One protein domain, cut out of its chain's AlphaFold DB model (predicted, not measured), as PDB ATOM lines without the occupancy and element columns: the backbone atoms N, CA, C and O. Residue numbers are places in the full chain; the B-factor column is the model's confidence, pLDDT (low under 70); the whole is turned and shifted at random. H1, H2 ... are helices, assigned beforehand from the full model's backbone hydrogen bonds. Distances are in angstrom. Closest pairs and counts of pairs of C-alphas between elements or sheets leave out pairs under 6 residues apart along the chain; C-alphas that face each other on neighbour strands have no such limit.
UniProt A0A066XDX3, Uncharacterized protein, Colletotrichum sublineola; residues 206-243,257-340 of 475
ATOM      1  N   GLU A 206     -33.065 -49.399 -40.228       78.75
ATOM      2  CA  GLU A 206     -34.230 -48.961 -40.988       78.75
ATOM      3  C   GLU A 206     -35.382 -48.610 -40.050       78.75
ATOM      4  O   GLU A 206     -35.961 -47.532 -40.150       78.75
ATOM      5  N   SER A 207     -35.655 -49.494 -39.091       80.50
ATOM      6  CA  SER A 207     -36.706 -49.338 -38.093       80.50
ATOM      7  C   SER A 207     -36.458 -48.141 -37.167       80.50
ATOM      8  O   SER A 207     -37.378 -47.375 -36.858       80.50
ATOM      9  N   LEU A 208     -35.201 -47.917 -36.779       81.31
ATOM     10  CA  LEU A 208     -34.814 -46.745 -36.000       81.31
ATOM     11  C   LEU A 208     -34.884 -45.454 -36.832       81.31
ATOM     12  O   LEU A 208     -35.358 -44.430 -36.344       81.31
ATOM     13  N   ALA A 209     -34.470 -45.506 -38.101       79.38
ATOM     14  CA  ALA A 209     -34.534 -44.374 -39.021       79.38
ATOM     15  C   ALA A 209     -35.978 -43.984 -39.371       79.38
ATOM     16  O   ALA A 209     -36.278 -42.805 -39.558       79.38
ATOM     17  N   GLU A 210     -36.888 -44.952 -39.444       81.00
ATOM     18  CA  GLU A 210     -38.322 -44.698 -39.568       81.00
ATOM     19  C   GLU A 210     -38.874 -44.005 -38.337       81.00
ATOM     20  O   GLU A 210     -39.686 -43.109 -38.480       81.00
ATOM     21  N   SER A 211     -38.389 -44.332 -37.148       82.62
ATOM     22  CA  SER A 211     -38.874 -43.740 -35.895       82.62
ATOM     23  C   SER A 211     -38.250 -42.370 -35.613       82.62
ATOM     24  O   SER A 211     -38.635 -41.663 -34.686       82.62
ATOM     25  N   TRP A 212     -37.304 -41.946 -36.450       76.25
ATOM     26  CA  TRP A 212     -36.470 -40.782 -36.190       76.25
ATOM     27  C   TRP A 212     -37.207 -39.451 -36.265       76.25
ATOM     28  O   TRP A 212     -36.963 -38.566 -35.444       76.25
ATOM     29  N   HIS A 213     -38.130 -39.322 -37.222       78.25
ATOM     30  CA  HIS A 213     -38.952 -38.120 -37.379       78.25
ATOM     31  C   HIS A 213     -39.795 -37.833 -36.128       78.25
ATOM     32  O   HIS A 213     -40.093 -36.676 -35.842       78.25
ATOM     33  N   ARG A 214     -40.106 -38.875 -35.344       78.00
ATOM     34  CA  ARG A 214     -40.938 -38.774 -34.143       78.00
ATOM     35  C   ARG A 214     -40.225 -38.135 -32.964       78.00
ATOM     36  O   ARG A 214     -40.864 -37.603 -32.066       78.00
ATOM     37  N   LEU A 215     -38.893 -38.130 -32.964       75.12
ATOM     38  CA  LEU A 215     -38.141 -37.589 -31.838       75.12
ATOM     39  C   LEU A 215     -38.381 -36.098 -31.606       75.12
ATOM     40  O   LEU A 215     -38.202 -35.634 -30.478       75.12
ATOM     41  N   ASP A 216     -38.708 -35.343 -32.655       75.56
ATOM     42  CA  ASP A 216     -38.750 -33.883 -32.587       75.56
ATOM     43  C   ASP A 216     -40.071 -33.347 -32.040       75.56
ATOM     44  O   ASP A 216     -40.072 -32.355 -31.312       75.56
ATOM     45  N   LYS A 217     -41.190 -34.010 -32.352       75.19
ATOM     46  CA  LYS A 217     -42.530 -33.505 -32.014       75.19
ATOM     47  C   LYS A 217     -43.541 -34.567 -31.598       75.19
ATOM     48  O   LYS A 217     -44.621 -34.190 -31.170       75.19
ATOM     49  N   ASP A 218     -43.191 -35.848 -31.678       83.81
ATOM     50  CA  ASP A 218     -44.136 -36.933 -31.444       83.81
ATOM     51  C   ASP A 218     -43.721 -37.812 -30.250       83.81
ATOM     52  O   ASP A 218     -42.667 -37.648 -29.611       83.81
ATOM     53  N   TRP A 219     -44.602 -38.766 -29.959       87.56
ATOM     54  CA  TRP A 219     -44.387 -39.882 -29.052       87.56
ATOM     55  C   TRP A 219     -43.143 -40.691 -29.442       87.56
ATOM     56  O   TRP A 219     -42.930 -41.028 -30.611       87.56
ATOM     57  N   LEU A 220     -42.317 -41.020 -28.442       89.31
ATOM     58  CA  LEU A 220     -41.272 -42.024 -28.630       89.31
ATOM     59  C   LEU A 220     -41.947 -43.381 -28.810       89.31
ATOM     60  O   LEU A 220     -42.828 -43.735 -28.029       89.31
ATOM     61  N   ASP A 221     -41.533 -44.125 -29.829       89.50
ATOM     62  CA  ASP A 221     -42.004 -45.488 -30.006       89.50
ATOM     63  C   ASP A 221     -41.279 -46.447 -29.049       89.50
ATOM     64  O   ASP A 221     -40.205 -46.145 -28.513       89.50
ATOM     65  N   ASP A 222     -41.863 -47.628 -28.855       89.12
ATOM     66  CA  ASP A 222     -41.312 -48.640 -27.951       89.12
ATOM     67  C   ASP A 222     -39.891 -49.048 -28.353       89.12
ATOM     68  O   ASP A 222     -39.065 -49.355 -27.503       89.12
ATOM     69  N   ARG A 223     -39.548 -48.970 -29.643       88.50
ATOM     70  CA  ARG A 223     -38.217 -49.325 -30.151       88.50
ATOM     71  C   ARG A 223     -37.153 -48.355 -29.660       88.50
ATOM     72  O   ARG A 223     -36.103 -48.785 -29.183       88.50
ATOM     73  N   ILE A 224     -37.407 -47.049 -29.746       89.62
ATOM     74  CA  ILE A 224     -36.509 -46.031 -29.198       89.62
ATOM     75  C   ILE A 224     -36.406 -46.189 -27.682       89.62
ATOM     76  O   ILE A 224     -35.298 -46.165 -27.142       89.62
ATOM     77  N   VAL A 225     -37.535 -46.374 -26.995       92.12
ATOM     78  CA  VAL A 225     -37.561 -46.553 -25.537       92.12
ATOM     79  C   VAL A 225     -36.741 -47.782 -25.130       92.12
ATOM     80  O   VAL A 225     -35.843 -47.662 -24.296       92.12
ATOM     81  N   ASN A 226     -36.941 -48.924 -25.784       89.81
ATOM     82  CA  ASN A 226     -36.219 -50.169 -25.520       89.81
ATOM     83  C   ASN A 226     -34.733 -50.066 -25.854       89.81
ATOM     84  O   ASN A 226     -33.899 -50.578 -25.106       89.81
ATOM     85  N   LEU A 227     -34.357 -49.335 -26.905       89.75
ATOM     86  CA  LEU A 227     -32.952 -49.047 -27.198       89.75
ATOM     87  C   LEU A 227     -32.266 -48.285 -26.054       89.75
ATOM     88  O   LEU A 227     -31.090 -48.516 -25.777       89.75
ATOM     89  N   PHE A 228     -32.972 -47.377 -25.381       91.38
ATOM     90  CA  PHE A 228     -32.428 -46.680 -24.217       91.38
ATOM     91  C   PHE A 228     -32.456 -47.535 -22.953       91.38
ATOM     92  O   PHE A 228     -31.452 -47.589 -22.247       91.38
ATOM     93  N   ILE A 229     -33.565 -48.224 -22.682       91.44
ATOM     94  CA  ILE A 229     -33.721 -49.067 -21.492       91.44
ATOM     95  C   ILE A 229     -32.728 -50.234 -21.514       91.44
ATOM     96  O   ILE A 229     -32.101 -50.508 -20.498       91.44
ATOM     97  N   SER A 230     -32.498 -50.866 -22.666       89.44
ATOM     98  CA  SER A 230     -31.517 -51.955 -22.817       89.44
ATOM     99  C   SER A 230     -30.089 -51.546 -22.442       89.44
ATOM    100  O   SER A 230     -29.319 -52.376 -21.968       89.44
ATOM    101  N   ARG A 231     -29.729 -50.261 -22.563       88.06
ATOM    102  CA  ARG A 231     -28.419 -49.744 -22.120       88.06
ATOM    103  C   ARG A 231     -28.283 -49.657 -20.604       88.06
ATOM    104  O   ARG A 231     -27.167 -49.525 -20.111       88.06
ATOM    105  N   LEU A 232     -29.399 -49.700 -19.881       88.94
ATOM    106  CA  LEU A 232     -29.432 -49.735 -18.422       88.94
ATOM    107  C   LEU A 232     -29.293 -51.163 -17.883       88.94
ATOM    108  O   LEU A 232     -29.132 -51.333 -16.674       88.94
ATOM    109  N   ALA A 233     -29.352 -52.179 -18.753       86.69
ATOM    110  CA  ALA A 233     -29.200 -53.565 -18.350       86.69
ATOM    111  C   ALA A 233     -27.817 -53.788 -17.720       86.69
ATOM    112  O   ALA A 233     -26.775 -53.497 -18.308       86.69
ATOM    113  N   THR A 234     -27.810 -54.321 -16.505       85.69
ATOM    114  CA  THR A 234     -26.602 -54.695 -15.760       85.69
ATOM    115  C   THR A 234     -26.850 -56.025 -15.055       85.69
ATOM    116  O   THR A 234     -27.971 -56.527 -15.050       85.69
ATOM    117  N   ALA A 235     -25.837 -56.596 -14.396       81.62
ATOM    118  CA  ALA A 235     -26.026 -57.812 -13.595       81.62
ATOM    119  C   ALA A 235     -27.115 -57.664 -12.507       81.62
ATOM    120  O   ALA A 235     -27.703 -58.653 -12.086       81.62
ATOM    121  N   SER A 236     -27.384 -56.431 -12.064       80.75
ATOM    122  CA  SER A 236     -28.397 -56.095 -11.059       80.75
ATOM    123  C   SER A 236     -29.665 -55.452 -11.630       80.75
ATOM    124  O   SER A 236     -30.600 -55.202 -10.874       80.75
ATOM    125  N   VAL A 237     -29.709 -55.151 -12.932       84.19
ATOM    126  CA  VAL A 237     -30.836 -54.465 -13.582       84.19
ATOM    127  C   VAL A 237     -31.250 -55.258 -14.814       84.19
ATOM    128  O   VAL A 237     -30.547 -55.259 -15.823       84.19
ATOM    129  N   GLY A 238     -32.398 -55.928 -14.725       84.31
ATOM    130  CA  GLY A 238     -33.044 -56.568 -15.869       84.31
ATOM    131  C   GLY A 238     -33.895 -55.579 -16.665       84.31
ATOM    132  O   GLY A 238     -34.349 -54.564 -16.135       84.31
ATOM    133  N   THR A 239     -34.140 -55.890 -17.934       86.12
ATOM    134  CA  THR A 239     -34.985 -55.083 -18.824       86.12
ATOM    135  C   THR A 239     -36.110 -55.934 -19.391       86.12
ATOM    136  O   THR A 239     -35.873 -57.067 -19.809       86.12
ATOM    137  N   VAL A 240     -37.322 -55.385 -19.427       82.88
ATOM    138  CA  VAL A 240     -38.497 -56.014 -20.042       82.88
ATOM    139  C   VAL A 240     -38.863 -55.189 -21.267       82.88
ATOM    140  O   VAL A 240     -39.120 -53.999 -21.136       82.88
ATOM    141  N   ASP A 241     -38.833 -55.816 -22.440       77.38
ATOM    142  CA  ASP A 241     -38.997 -55.134 -23.728       77.38
ATOM    143  C   ASP A 241     -40.465 -54.776 -24.013       77.38
ATOM    144  O   ASP A 241     -40.789 -53.644 -24.358       77.38
ATOM    145  N   SER A 242     -41.375 -55.733 -23.829       75.81
ATOM    146  CA  SER A 242     -42.776 -55.576 -24.214       75.81
ATOM    147  C   SER A 242     -43.686 -56.162 -23.137       75.81
ATOM    148  O   SER A 242     -43.874 -57.376 -23.055       75.81
ATOM    149  N   LEU A 243     -44.251 -55.295 -22.293       79.50
ATOM    150  CA  LEU A 243     -45.265 -55.662 -21.303       79.50
ATOM    151  C   LEU A 243     -46.451 -54.706 -21.406       79.50
ATOM    152  O   LEU A 243     -46.400 -53.573 -20.932       79.50
ATOM    153  N   GLN A 257     -54.626 -50.626  -7.302       82.69
ATOM    154  CA  GLN A 257     -54.697 -51.983  -6.764       82.69
ATOM    155  C   GLN A 257     -54.725 -53.038  -7.876       82.69
ATOM    156  O   GLN A 257     -54.114 -54.096  -7.722       82.69
ATOM    157  N   ALA A 258     -55.400 -52.756  -8.993       83.31
ATOM    158  CA  ALA A 258     -55.393 -53.628 -10.162       83.31
ATOM    159  C   ALA A 258     -53.979 -53.747 -10.748       83.31
ATOM    160  O   ALA A 258     -53.480 -54.861 -10.881       83.31
ATOM    161  N   ALA A 259     -53.298 -52.622 -10.988       81.56
ATOM    162  CA  ALA A 259     -51.922 -52.617 -11.483       81.56
ATOM    163  C   ALA A 259     -50.977 -53.400 -10.559       81.56
ATOM    164  O   ALA A 259     -50.213 -54.237 -11.032       81.56
ATOM    165  N   ARG A 260     -51.093 -53.214  -9.234       86.38
ATOM    166  CA  ARG A 260     -50.322 -53.984  -8.242       86.38
ATOM    167  C   ARG A 260     -50.522 -55.486  -8.399       86.38
ATOM    168  O   ARG A 260     -49.542 -56.212  -8.467       86.38
ATOM    169  N   LYS A 261     -51.773 -55.948  -8.492       88.94
ATOM    170  CA  LYS A 261     -52.078 -57.376  -8.659       88.94
ATOM    171  C   LYS A 261     -51.494 -57.940  -9.950       88.94
ATOM    172  O   LYS A 261     -50.950 -59.038  -9.919       88.94
ATOM    173  N   VAL A 262     -51.594 -57.203 -11.057       88.62
ATOM    174  CA  VAL A 262     -51.067 -57.674 -12.344       88.62
ATOM    175  C   VAL A 262     -49.541 -57.738 -12.314       88.62
ATOM    176  O   VAL A 262     -48.984 -58.759 -12.699       88.62
ATOM    177  N   VAL A 263     -48.865 -56.710 -11.792       87.31
ATOM    178  CA  VAL A 263     -47.396 -56.707 -11.666       87.31
ATOM    179  C   VAL A 263     -46.920 -57.821 -10.731       87.31
ATOM    180  O   VAL A 263     -45.994 -58.545 -11.078       87.31
ATOM    181  N   THR A 264     -47.565 -58.010  -9.575       91.00
ATOM    182  CA  THR A 264     -47.237 -59.111  -8.657       91.00
ATOM    183  C   THR A 264     -47.423 -60.471  -9.324       91.00
ATOM    184  O   THR A 264     -46.512 -61.287  -9.262       91.00
ATOM    185  N   GLY A 265     -48.556 -60.701  -9.997       91.25
ATOM    186  CA  GLY A 265     -48.819 -61.962 -10.692       91.25
ATOM    187  C   GLY A 265     -47.835 -62.223 -11.834       91.25
ATOM    188  O   GLY A 265     -47.351 -63.341 -11.975       91.25
ATOM    189  N   PHE A 266     -47.478 -61.187 -12.600       89.56
ATOM    190  CA  PHE A 266     -46.461 -61.277 -13.647       89.56
ATOM    191  C   PHE A 266     -45.096 -61.673 -13.080       89.56
ATOM    192  O   PHE A 266     -44.464 -62.579 -13.611       89.56
ATOM    193  N   LEU A 267     -44.650 -61.042 -11.990       90.44
ATOM    194  CA  LEU A 267     -43.361 -61.365 -11.376       90.44
ATOM    195  C   LEU A 267     -43.361 -62.763 -10.744       90.44
ATOM    196  O   LEU A 267     -42.410 -63.509 -10.933       90.44
ATOM    197  N   GLN A 268     -44.430 -63.154 -10.051       93.69
ATOM    198  CA  GLN A 268     -44.567 -64.512  -9.506       93.69
ATOM    199  C   GLN A 268     -44.499 -65.576 -10.606       93.69
ATOM    200  O   GLN A 268     -43.817 -66.584 -10.445       93.69
ATOM    201  N   TRP A 269     -45.161 -65.327 -11.740       93.62
ATOM    202  CA  TRP A 269     -45.077 -66.188 -12.917       93.62
ATOM    203  C   TRP A 269     -43.666 -66.210 -13.520       93.62
ATOM    204  O   TRP A 269     -43.136 -67.288 -13.764       93.62
ATOM    205  N   LEU A 270     -43.040 -65.044 -13.711       88.69
ATOM    206  CA  LEU A 270     -41.712 -64.914 -14.322       88.69
ATOM    207  C   LEU A 270     -40.620 -65.644 -13.527       88.69
ATOM    208  O   LEU A 270     -39.689 -66.181 -14.119       88.69
ATOM    209  N   TYR A 271     -40.726 -65.648 -12.198       90.44
ATOM    210  CA  TYR A 271     -39.780 -66.315 -11.299       90.44
ATOM    211  C   TYR A 271     -40.200 -67.737 -10.905       90.44
ATOM    212  O   TYR A 271     -39.507 -68.358 -10.103       90.44
ATOM    213  N   GLU A 272     -41.321 -68.241 -11.434       95.31
ATOM    214  CA  GLU A 272     -41.899 -69.544 -11.073       95.31
ATOM    215  C   GLU A 272     -42.082 -69.734  -9.548       95.31
ATOM    216  O   GLU A 272     -41.972 -70.841  -9.018       95.31
ATOM    217  N   ASP A 273     -42.382 -68.649  -8.825       96.12
ATOM    218  CA  ASP A 273     -42.542 -68.640  -7.368       96.12
ATOM    219  C   ASP A 273     -43.818 -67.895  -6.954       96.12
ATOM    220  O   ASP A 273     -43.852 -66.672  -6.806       96.12
ATOM    221  N   GLU A 274     -44.882 -68.657  -6.695       95.44
ATOM    222  CA  GLU A 274     -46.159 -68.133  -6.192       95.44
ATOM    223  C   GLU A 274     -46.041 -67.477  -4.805       95.44
ATOM    224  O   GLU A 274     -46.891 -66.671  -4.419       95.44
ATOM    225  N   LYS A 275     -44.999 -67.813  -4.034       96.00
ATOM    226  CA  LYS A 275     -44.732 -67.248  -2.706       96.00
ATOM    227  C   LYS A 275     -43.813 -66.033  -2.767       96.00
ATOM    228  O   LYS A 275     -43.554 -65.447  -1.711       96.00
ATOM    229  N   LEU A 276     -43.365 -65.627  -3.959       94.25
ATOM    230  CA  LEU A 276     -42.540 -64.441  -4.136       94.25
ATOM    231  C   LEU A 276     -43.256 -63.235  -3.525       94.25
ATOM    232  O   LEU A 276     -44.352 -62.836  -3.942       94.25
ATOM    233  N   TYR A 277     -42.620 -62.655  -2.510       94.00
ATOM    234  CA  TYR A 277     -43.136 -61.489  -1.817       94.00
ATOM    235  C   TYR A 277     -42.784 -60.225  -2.603       94.00
ATOM    236  O   TYR A 277     -41.666 -59.716  -2.533       94.00
ATOM    237  N   VAL A 278     -43.755 -59.710  -3.357       91.00
ATOM    238  CA  VAL A 278     -43.598 -58.490  -4.155       91.00
ATOM    239  C   VAL A 278     -44.162 -57.298  -3.390       91.00
ATOM    240  O   VAL A 278     -45.368 -57.205  -3.157       91.00
ATOM    241  N   THR A 279     -43.298 -56.344  -3.044       89.62
ATOM    242  CA  THR A 279     -43.727 -55.050  -2.500       89.62
ATOM    243  C   THR A 279     -43.868 -54.055  -3.642       89.62
ATOM    244  O   THR A 279     -42.883 -53.704  -4.283       89.62
ATOM    245  N   VAL A 280     -45.093 -53.592  -3.902       86.75
ATOM    246  CA  VAL A 280     -45.339 -52.560  -4.918       86.75
ATOM    247  C   VAL A 280     -45.562 -51.216  -4.240       86.75
ATOM    248  O   VAL A 280     -46.601 -50.969  -3.619       86.75
ATOM    249  N   GLU A 281     -44.584 -50.333  -4.390       86.19
ATOM    250  CA  GLU A 281     -44.643 -48.967  -3.887       86.19
ATOM    251  C   GLU A 281     -45.167 -48.023  -4.967       86.19
ATOM    252  O   GLU A 281     -44.738 -48.054  -6.117       86.19
ATOM    253  N   THR A 282     -46.096 -47.146  -4.590       84.50
ATOM    254  CA  THR A 282     -46.512 -46.027  -5.437       84.50
ATOM    255  C   THR A 282     -45.907 -44.773  -4.837       84.50
ATOM    256  O   THR A 282     -46.336 -44.338  -3.769       84.50
ATOM    257  N   LYS A 283     -44.884 -44.227  -5.491       85.69
ATOM    258  CA  LYS A 283     -44.235 -42.989  -5.059       85.69
ATOM    259  C   LYS A 283     -44.863 -41.804  -5.787       85.69
ATOM    260  O   LYS A 283     -45.286 -41.970  -6.930       85.69
ATOM    261  N   PRO A 284     -44.940 -40.621  -5.153       88.00
ATOM    262  CA  PRO A 284     -45.248 -39.413  -5.894       88.00
ATOM    263  C   PRO A 284     -44.154 -39.223  -6.944       88.00
ATOM    264  O   PRO A 284     -42.966 -39.343  -6.638       88.00
ATOM    265  N   CYS A 285     -44.560 -38.960  -8.177       88.12
ATOM    266  CA  CYS A 285     -43.671 -38.762  -9.309       88.12
ATOM    267  C   CYS A 285     -44.088 -37.501 -10.077       88.12
ATOM    268  O   CYS A 285     -45.256 -37.103 -10.014       88.12
ATOM    269  N   PRO A 286     -43.148 -36.853 -10.781       91.81
ATOM    270  CA  PRO A 286     -43.468 -35.746 -11.669       91.81
ATOM    271  C   PRO A 286     -44.483 -36.206 -12.716       91.81
ATOM    272  O   PRO A 286     -44.291 -37.239 -13.359       91.81
ATOM    273  N   ALA A 287     -45.570 -35.452 -12.856       91.69
ATOM    274  CA  ALA A 287     -46.557 -35.686 -13.897       91.69
ATOM    275  C   ALA A 287     -46.115 -34.975 -15.178       91.69
ATOM    276  O   ALA A 287     -45.639 -33.840 -15.124       91.69
ATOM    277  N   GLN A 288     -46.287 -35.638 -16.318       93.06
ATOM    278  CA  GLN A 288     -46.168 -34.972 -17.608       93.06
ATOM    279  C   GLN A 288     -47.313 -33.969 -17.786       93.06
ATOM    280  O   GLN A 288     -48.442 -34.221 -17.362       93.06
ATOM    281  N   ASP A 289     -47.019 -32.840 -18.417       92.81
ATOM    282  CA  ASP A 289     -47.968 -31.770 -18.731       92.81
ATOM    283  C   ASP A 289     -48.508 -31.852 -20.170       92.81
ATOM    284  O   ASP A 289     -49.311 -31.020 -20.586       92.81
ATOM    285  N   ASN A 290     -48.090 -32.870 -20.924       92.44
ATOM    286  CA  ASN A 290     -48.460 -33.107 -22.315       92.44
ATOM    287  C   ASN A 290     -48.723 -34.602 -22.586       92.44
ATOM    288  O   ASN A 290     -48.598 -35.447 -21.697       92.44
ATOM    289  N   THR A 291     -49.136 -34.935 -23.810       92.25
ATOM    290  CA  THR A 291     -49.502 -36.303 -24.213       92.25
ATOM    291  C   THR A 291     -48.357 -37.108 -24.823       92.25
ATOM    292  O   THR A 291     -48.481 -38.325 -24.932       92.25
ATOM    293  N   ASP A 292     -47.243 -36.462 -25.173       92.25
ATOM    294  CA  ASP A 292     -46.273 -37.008 -26.134       92.25
ATOM    295  C   ASP A 292     -44.907 -37.320 -25.493       92.25
ATOM    296  O   ASP A 292     -44.070 -38.013 -26.078       92.25
ATOM    297  N   ASP A 293     -44.663 -36.843 -24.269       93.94
ATOM    298  CA  ASP A 293     -43.424 -37.069 -23.517       93.94
ATOM    299  C   ASP A 293     -43.428 -38.352 -22.668       93.94
ATOM    300  O   ASP A 293     -42.440 -38.625 -21.986       93.94
ATOM    301  N   CYS A 294     -44.463 -39.194 -22.727       93.94
ATOM    302  CA  CYS A 294     -44.553 -40.390 -21.876       93.94
ATOM    303  C   CYS A 294     -43.342 -41.327 -22.026       93.94
ATOM    304  O   CYS A 294     -42.805 -41.819 -21.029       93.94
ATOM    305  N   GLY A 295     -42.837 -41.508 -23.248       93.69
ATOM    306  CA  GLY A 295     -41.614 -42.271 -23.498       93.69
ATOM    307  C   GLY A 295     -40.357 -41.585 -22.950       93.69
ATOM    308  O   GLY A 295     -39.478 -42.255 -22.409       93.69
ATOM    309  N   VAL A 296     -40.277 -40.250 -23.014       94.75
ATOM    310  CA  VAL A 296     -39.153 -39.476 -22.452       94.75
ATOM    311  C   VAL A 296     -39.127 -39.626 -20.929       94.75
ATOM    312  O   VAL A 296     -38.082 -39.952 -20.365       94.75
ATOM    313  N   PHE A 297     -40.278 -39.463 -20.270       95.44
ATOM    314  CA  PHE A 297     -40.431 -39.697 -18.831       95.44
ATOM    315  C   PHE A 297     -40.053 -41.130 -18.453       95.44
ATOM    316  O   PHE A 297     -39.324 -41.326 -17.486       95.44
ATOM    317  N   THR A 298     -40.492 -42.118 -19.237       94.62
ATOM    318  CA  THR A 298     -40.179 -43.536 -19.001       94.62
ATOM    319  C   THR A 298     -38.671 -43.785 -19.011       94.62
ATOM    320  O   THR A 298     -38.145 -44.378 -18.069       94.62
ATOM    321  N   VAL A 299     -37.953 -43.275 -20.017       95.19
ATOM    322  CA  VAL A 299     -36.492 -43.429 -20.116       95.19
ATOM    323  C   VAL A 299     -35.770 -42.733 -18.958       95.19
ATOM    324  O   VAL A 299     -34.865 -43.315 -18.363       95.19
ATOM    325  N   ILE A 300     -36.178 -41.512 -18.598       95.31
ATOM    326  CA  ILE A 300     -35.568 -40.765 -17.485       95.31
ATOM    327  C   ILE A 300     -35.828 -41.465 -16.148       95.31
ATOM    328  O   ILE A 300     -34.914 -41.586 -15.337       95.31
ATOM    329  N   PHE A 301     -37.054 -41.934 -15.902       94.94
ATOM    330  CA  PHE A 301     -37.373 -42.672 -14.682       94.94
ATOM    331  C   PHE A 301     -36.575 -43.963 -14.587       94.94
ATOM    332  O   PHE A 301     -36.024 -44.236 -13.524       94.94
ATOM    333  N   ALA A 302     -36.464 -44.720 -15.679       94.06
ATOM    334  CA  ALA A 302     -35.649 -45.925 -15.709       94.06
ATOM    335  C   ALA A 302     -34.178 -45.615 -15.380       94.06
ATOM    336  O   ALA A 302     -33.603 -46.275 -14.518       94.06
ATOM    337  N   ASP A 303     -33.588 -44.578 -15.988       94.12
ATOM    338  CA  ASP A 303     -32.194 -44.178 -15.733       94.12
ATOM    339  C   ASP A 303     -31.977 -43.716 -14.280       94.12
ATOM    340  O   ASP A 303     -31.035 -44.152 -13.617       94.12
ATOM    341  N   LEU A 304     -32.874 -42.885 -13.740       93.38
ATOM    342  CA  LEU A 304     -32.788 -42.400 -12.357       93.38
ATOM    343  C   LEU A 304     -32.969 -43.527 -11.335       93.38
ATOM    344  O   LEU A 304     -32.209 -43.594 -10.364       93.38
ATOM    345  N   LEU A 305     -33.931 -44.427 -11.560       91.69
ATOM    346  CA  LEU A 305     -34.157 -45.589 -10.702       91.69
ATOM    347  C   LEU A 305     -32.968 -46.547 -10.754       91.69
ATOM    348  O   LEU A 305     -32.502 -46.960  -9.698       91.69
ATOM    349  N   ALA A 306     -32.427 -46.831 -11.940       90.81
ATOM    350  CA  ALA A 306     -31.257 -47.690 -12.088       90.81
ATOM    351  C   ALA A 306     -30.015 -47.119 -11.380       90.81
ATOM    352  O   ALA A 306     -29.229 -47.870 -10.808       90.81
ATOM    353  N   ARG A 307     -29.835 -45.789 -11.386       89.31
ATOM    354  CA  ARG A 307     -28.667 -45.132 -10.772       89.31
ATOM    355  C   ARG A 307     -28.800 -44.888  -9.277       89.31
ATOM    356  O   ARG A 307     -27.810 -44.969  -8.557       89.31
ATOM    357  N   THR A 308     -29.984 -44.496  -8.820       90.81
ATOM    358  CA  THR A 308     -30.164 -43.939  -7.469       90.81
ATOM    359  C   THR A 308     -31.199 -44.676  -6.631       90.81
ATOM    360  O   THR A 308     -31.292 -44.416  -5.436       90.81
ATOM    361  N   ASN A 309     -31.963 -45.604  -7.215       89.06
ATOM    362  CA  ASN A 309     -33.117 -46.270  -6.598       89.06
ATOM    363  C   ASN A 309     -34.262 -45.323  -6.175       89.06
ATOM    364  O   ASN A 309     -35.183 -45.738  -5.465       89.06
ATOM    365  N   TYR A 310     -34.255 -44.057  -6.605       91.19
ATOM    366  CA  TYR A 310     -35.363 -43.122  -6.397       91.19
ATOM    367  C   TYR A 310     -35.470 -42.100  -7.539       91.19
ATOM    368  O   TYR A 310     -34.603 -41.999  -8.398       91.19
ATOM    369  N   VAL A 311     -36.567 -41.340  -7.556       91.44
ATOM    370  CA  VAL A 311     -36.782 -40.238  -8.503       91.44
ATOM    371  C   VAL A 311     -36.972 -38.950  -7.695       91.44
ATOM    372  O   VAL A 311     -37.939 -38.870  -6.935       91.44
ATOM    373  N   PRO A 312     -36.074 -37.952  -7.799       90.31
ATOM    374  CA  PRO A 312     -36.229 -36.680  -7.098       90.31
ATOM    375  C   PRO A 312     -37.370 -35.854  -7.705       90.31
ATOM    376  O   PRO A 312     -37.405 -35.618  -8.911       90.31
ATOM    377  N   LEU A 313     -38.288 -35.386  -6.857       90.12
ATOM    378  CA  LEU A 313     -39.406 -34.522  -7.257       90.12
ATOM    379  C   LEU A 313     -38.984 -33.060  -7.428       90.12
ATOM    380  O   LEU A 313     -39.481 -32.367  -8.307       90.12
ATOM    381  N   ASP A 314     -38.066 -32.600  -6.583       91.50
ATOM    382  CA  ASP A 314     -37.570 -31.224  -6.530       91.50
ATOM    383  C   ASP A 314     -36.516 -30.925  -7.606       91.50
ATOM    384  O   ASP A 314     -36.272 -29.767  -7.936       91.50
ATOM    385  N   ARG A 315     -35.885 -31.968  -8.157       89.88
ATOM    386  CA  ARG A 315     -34.776 -31.869  -9.123       89.88
ATOM    387  C   ARG A 315     -35.022 -32.683 -10.383       89.88
ATOM    388  O   ARG A 315     -34.081 -33.218 -10.969       89.88
ATOM    389  N   PHE A 316     -36.280 -32.812 -10.786       91.31
ATOM    390  CA  PHE A 316     -36.576 -33.504 -12.028       91.31
ATOM    391  C   PHE A 316     -36.008 -32.712 -13.216       91.31
ATOM    392  O   PHE A 316     -36.176 -31.488 -13.269       91.31
ATOM    393  N   PRO A 317     -35.273 -33.357 -14.138       92.06
ATOM    394  CA  PRO A 317     -34.597 -32.639 -15.201       92.06
ATOM    395  C   PRO A 317     -35.604 -32.011 -16.168       92.06
ATOM    396  O   PRO A 317     -36.724 -32.488 -16.345       92.06
ATOM    397  N   ASN A 318     -35.185 -30.926 -16.819       94.44
ATOM    398  CA  ASN A 318     -35.998 -30.270 -17.836       94.44
ATOM    399  C   ASN A 318     -36.274 -31.245 -18.996       94.44
ATOM    400  O   ASN A 318     -35.347 -31.661 -19.694       94.44
ATOM    401  N   ILE A 319     -37.546 -31.577 -19.218       94.12
ATOM    402  CA  ILE A 319     -37.957 -32.607 -20.181       94.12
ATOM    403  C   ILE A 319     -37.581 -32.247 -21.616       94.12
ATOM    404  O   ILE A 319     -37.057 -33.091 -22.342       94.12
ATOM    405  N   SER A 320     -37.728 -30.981 -22.011       91.94
ATOM    406  CA  SER A 320     -37.318 -30.522 -23.342       91.94
ATOM    407  C   SER A 320     -35.809 -30.672 -23.563       91.94
ATOM    408  O   SER A 320     -35.365 -31.001 -24.665       91.94
ATOM    409  N   LEU A 321     -34.997 -30.455 -22.523       93.31
ATOM    410  CA  LEU A 321     -33.558 -30.711 -22.574       93.31
ATOM    411  C   LEU A 321     -33.266 -32.213 -22.659       93.31
ATOM    412  O   LEU A 321     -32.453 -32.618 -23.489       93.31
ATOM    413  N   CYS A 322     -33.939 -33.040 -21.860       94.00
ATOM    414  CA  CYS A 322     -33.789 -34.493 -21.915       94.00
ATOM    415  C   CYS A 322     -34.145 -35.055 -23.291       94.00
ATOM    416  O   CYS A 322     -33.370 -35.838 -23.831       94.00
ATOM    417  N   ARG A 323     -35.232 -34.593 -23.917       92.44
ATOM    418  CA  ARG A 323     -35.597 -34.960 -25.292       92.44
ATOM    419  C   ARG A 323     -34.466 -34.645 -26.273       92.44
ATOM    420  O   ARG A 323     -34.056 -35.522 -27.030       92.44
ATOM    421  N   LYS A 324     -33.872 -33.449 -26.197       91.62
ATOM    422  CA  LYS A 324     -32.702 -33.073 -27.020       91.62
ATOM    423  C   LYS A 324     -31.475 -33.944 -26.742       91.62
ATOM    424  O   LYS A 324     -30.702 -34.234 -27.655       91.62
ATOM    425  N   ILE A 325     -31.264 -34.358 -25.494       91.31
ATOM    426  CA  ILE A 325     -30.170 -35.266 -25.127       91.31
ATOM    427  C   ILE A 325     -30.421 -36.660 -25.704       91.31
ATOM    428  O   ILE A 325     -29.506 -37.221 -26.303       91.31
ATOM    429  N   LEU A 326     -31.637 -37.199 -25.591       90.94
ATOM    430  CA  LEU A 326     -32.008 -38.484 -26.185       90.94
ATOM    431  C   LEU A 326     -31.844 -38.435 -27.709       90.94
ATOM    432  O   LEU A 326     -31.178 -39.294 -28.276       90.94
ATOM    433  N   GLN A 327     -32.313 -37.371 -28.361       89.69
ATOM    434  CA  GLN A 327     -32.092 -37.125 -29.789       89.69
ATOM    435  C   GLN A 327     -30.613 -37.163 -30.174       89.69
ATOM    436  O   GLN A 327     -30.219 -37.897 -31.079       89.69
ATOM    437  N   ARG A 328     -29.771 -36.393 -29.476       88.12
ATOM    438  CA  ARG A 328     -28.323 -36.367 -29.732       88.12
ATOM    439  C   ARG A 328     -27.678 -37.718 -29.473       88.12
ATOM    440  O   ARG A 328     -26.819 -38.133 -30.242       88.12
ATOM    441  N   THR A 329     -28.106 -38.405 -28.421       88.19
ATOM    442  CA  THR A 329     -27.588 -39.724 -28.056       88.19
ATOM    443  C   THR A 329     -27.929 -40.749 -29.130       88.19
ATOM    444  O   THR A 329     -27.056 -41.524 -29.519       88.19
ATOM    445  N   LEU A 330     -29.150 -40.701 -29.671       85.62
ATOM    446  CA  LEU A 330     -29.526 -41.481 -30.843       85.62
ATOM    447  C   LEU A 330     -28.634 -41.105 -32.012       85.62
ATOM    448  O   LEU A 330     -27.919 -41.977 -32.467       85.62
ATOM    449  N   LEU A 331     -28.541 -39.840 -32.420       82.38
ATOM    450  CA  LEU A 331     -27.695 -39.394 -33.544       82.38
ATOM    451  C   LEU A 331     -26.206 -39.749 -33.410       82.38
ATOM    452  O   LEU A 331     -25.520 -39.930 -34.412       82.38
ATOM    453  N   SER A 332     -25.695 -39.843 -32.184       81.88
ATOM    454  CA  SER A 332     -24.307 -40.229 -31.910       81.88
ATOM    455  C   SER A 332     -24.084 -41.741 -31.843       81.88
ATOM    456  O   SER A 332     -22.941 -42.194 -31.873       81.88
ATOM    457  N   SER A 333     -25.159 -42.523 -31.725       79.06
ATOM    458  CA  SER A 333     -25.086 -43.973 -31.611       79.06
ATOM    459  C   SER A 333     -24.553 -44.575 -32.917       79.06
ATOM    460  O   SER A 333     -25.119 -44.319 -33.977       79.06
ATOM    461  N   PRO A 334     -23.529 -45.443 -32.887       68.75
ATOM    462  CA  PRO A 334     -23.100 -46.165 -34.087       68.75
ATOM    463  C   PRO A 334     -24.228 -47.040 -34.668       68.75
ATOM    464  O   PRO A 334     -24.245 -47.311 -35.863       68.75
ATOM    465  N   HIS A 335     -25.208 -47.408 -33.836       63.38
ATOM    466  CA  HIS A 335     -26.410 -48.155 -34.210       63.38
ATOM    467  C   HIS A 335     -27.579 -47.277 -34.670       63.38
ATOM    468  O   HIS A 335     -28.698 -47.764 -34.700       63.38
ATOM    469  N   SER A 336     -27.377 -45.990 -34.948       55.84
ATOM    470  CA  SER A 336     -28.431 -45.130 -35.505       55.84
ATOM    471  C   SER A 336     -28.124 -44.590 -36.882       55.84
ATOM    472  O   SER A 336     -29.015 -44.012 -37.485       55.84
ATOM    473  N   MET A 337     -26.906 -44.774 -37.397       49.34
ATOM    474  CA  MET A 337     -26.560 -44.347 -38.750       49.34
ATOM    475  C   MET A 337     -27.599 -44.918 -39.725       49.34
ATOM    476  O   MET A 337     -27.636 -46.134 -39.913       49.34
ATOM    477  N   PRO A 338     -28.469 -44.082 -40.324       44.84
ATOM    478  CA  PRO A 338     -29.469 -44.591 -41.237       44.84
ATOM    479  C   PRO A 338     -28.727 -45.203 -42.425       44.84
ATOM    480  O   PRO A 338     -27.604 -44.776 -42.734       44.84
ATOM    481  N   PRO A 339     -29.352 -46.146 -43.143       46.03
ATOM    482  CA  PRO A 339     -28.843 -46.566 -44.435       46.03
ATOM    483  C   PRO A 339     -28.542 -45.320 -45.271       46.03
ATOM    484  O   PRO A 339     -29.375 -44.415 -45.389       46.03
ATOM    485  N   VAL A 340     -27.318 -45.265 -45.797       46.28
ATOM    486  CA  VAL A 340     -26.622 -44.057 -46.276       46.28
ATOM    487  C   VAL A 340     -27.440 -43.229 -47.295       46.28
ATOM    488  O   VAL A 340     -27.232 -42.026 -47.419       46.28
TER     489      VAL A 340
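Overview. This is residues 206 to 243 and 257 to 340 of the 475 residues of an uncharacterized protein of Colletotrichum sublineola (UniProt A0A066XDX3). Two helices, H3 and H5, run side by side and the same way as the core, and H6 makes a corner with the first part of H5, nearly at right angles to it. H4 is set off from this body at one end of the longest axis, touching no helix and reached by the long unnamed stretch of residues 271 to 293; the short H1 and H2 lie with H6 toward the other end. The printed part has 122 residues with six named helices, H1 to H6 in order along the chain, and no named strand; the class is all helix. The whole is only just compact, close to loose, with a radius of gyration of the C-alphas of 16.3 A, and it is elongated, spanning 52 by 34 by 26 A.

Along the chain. The longest helix, H5, covers residues 294 to 308, 20.7 A from first to last C-alpha, and begins at C-alpha 294 at (-44.553, -40.390, -21.876). H3 covers residues 222 to 232 and is 15.3 A long. H6 covers residues 319 to 332, 19.5 A long, and ends at C-alpha 332 at (-24.307, -40.229, -31.910). H1 covers residues 206 to 211, with C-alpha 206 at (-34.230, -48.961, -40.988), and H2 covers residues 214 to 217. H4 covers residues 257 to 270 and is 19.8 A long.

Arrangement. H5 and H3 touch at a shallow tilt of 8 degrees and run the same way; their closest C-alphas, those of Gly 295 and Val 225, are 6.2 A apart. H5, with residues 296 to 300 alone, touches residues 319 to 323 of H6 about perpendicular, at 84 degrees, with the C-alphas of Val 296 and Arg 323 closest at 6.4 A. H3 and H6 are near each other, with 8 pairs of C-alphas within 10 A. H1 and H3 only just touch, with 3 pairs of C-alphas within 8 A, the closest being Leu 208 and Ile 224 at 7.0 A; they stand about perpendicular, at 78 degrees. H2 only just touches residues 323 to 327 of H6, with 3 pairs of C-alphas within 8 A, the closest being Leu 215 and Gln 327 at 6.4 A. H1 and H2 meet only through their link. H4 is apart from H3, H5 and H6, among others. Every O i to N i+4 pair is within hydrogen-bond range in H1, H4, H5 and H6; in H3 it is 5 of 7, and H2 is too short for such a pair.

Size, cuts and confidence. The two C-alphas farthest apart, those of Lys 275 and Val 340, are 52.6 A apart. Residues 244 to 256 are not printed, and C-alphas 243 and 257 are 17.7 A apart across this cut, which falls in the link from H3 to H4. The link from H4 to H5, 23 residues, is long; those from H1 to H2 and from H2 to H3 are tight, and that from H5 to H6 is short. The mean pLDDT of the printed part is 86.4, and residues 334 to 340 are under 70.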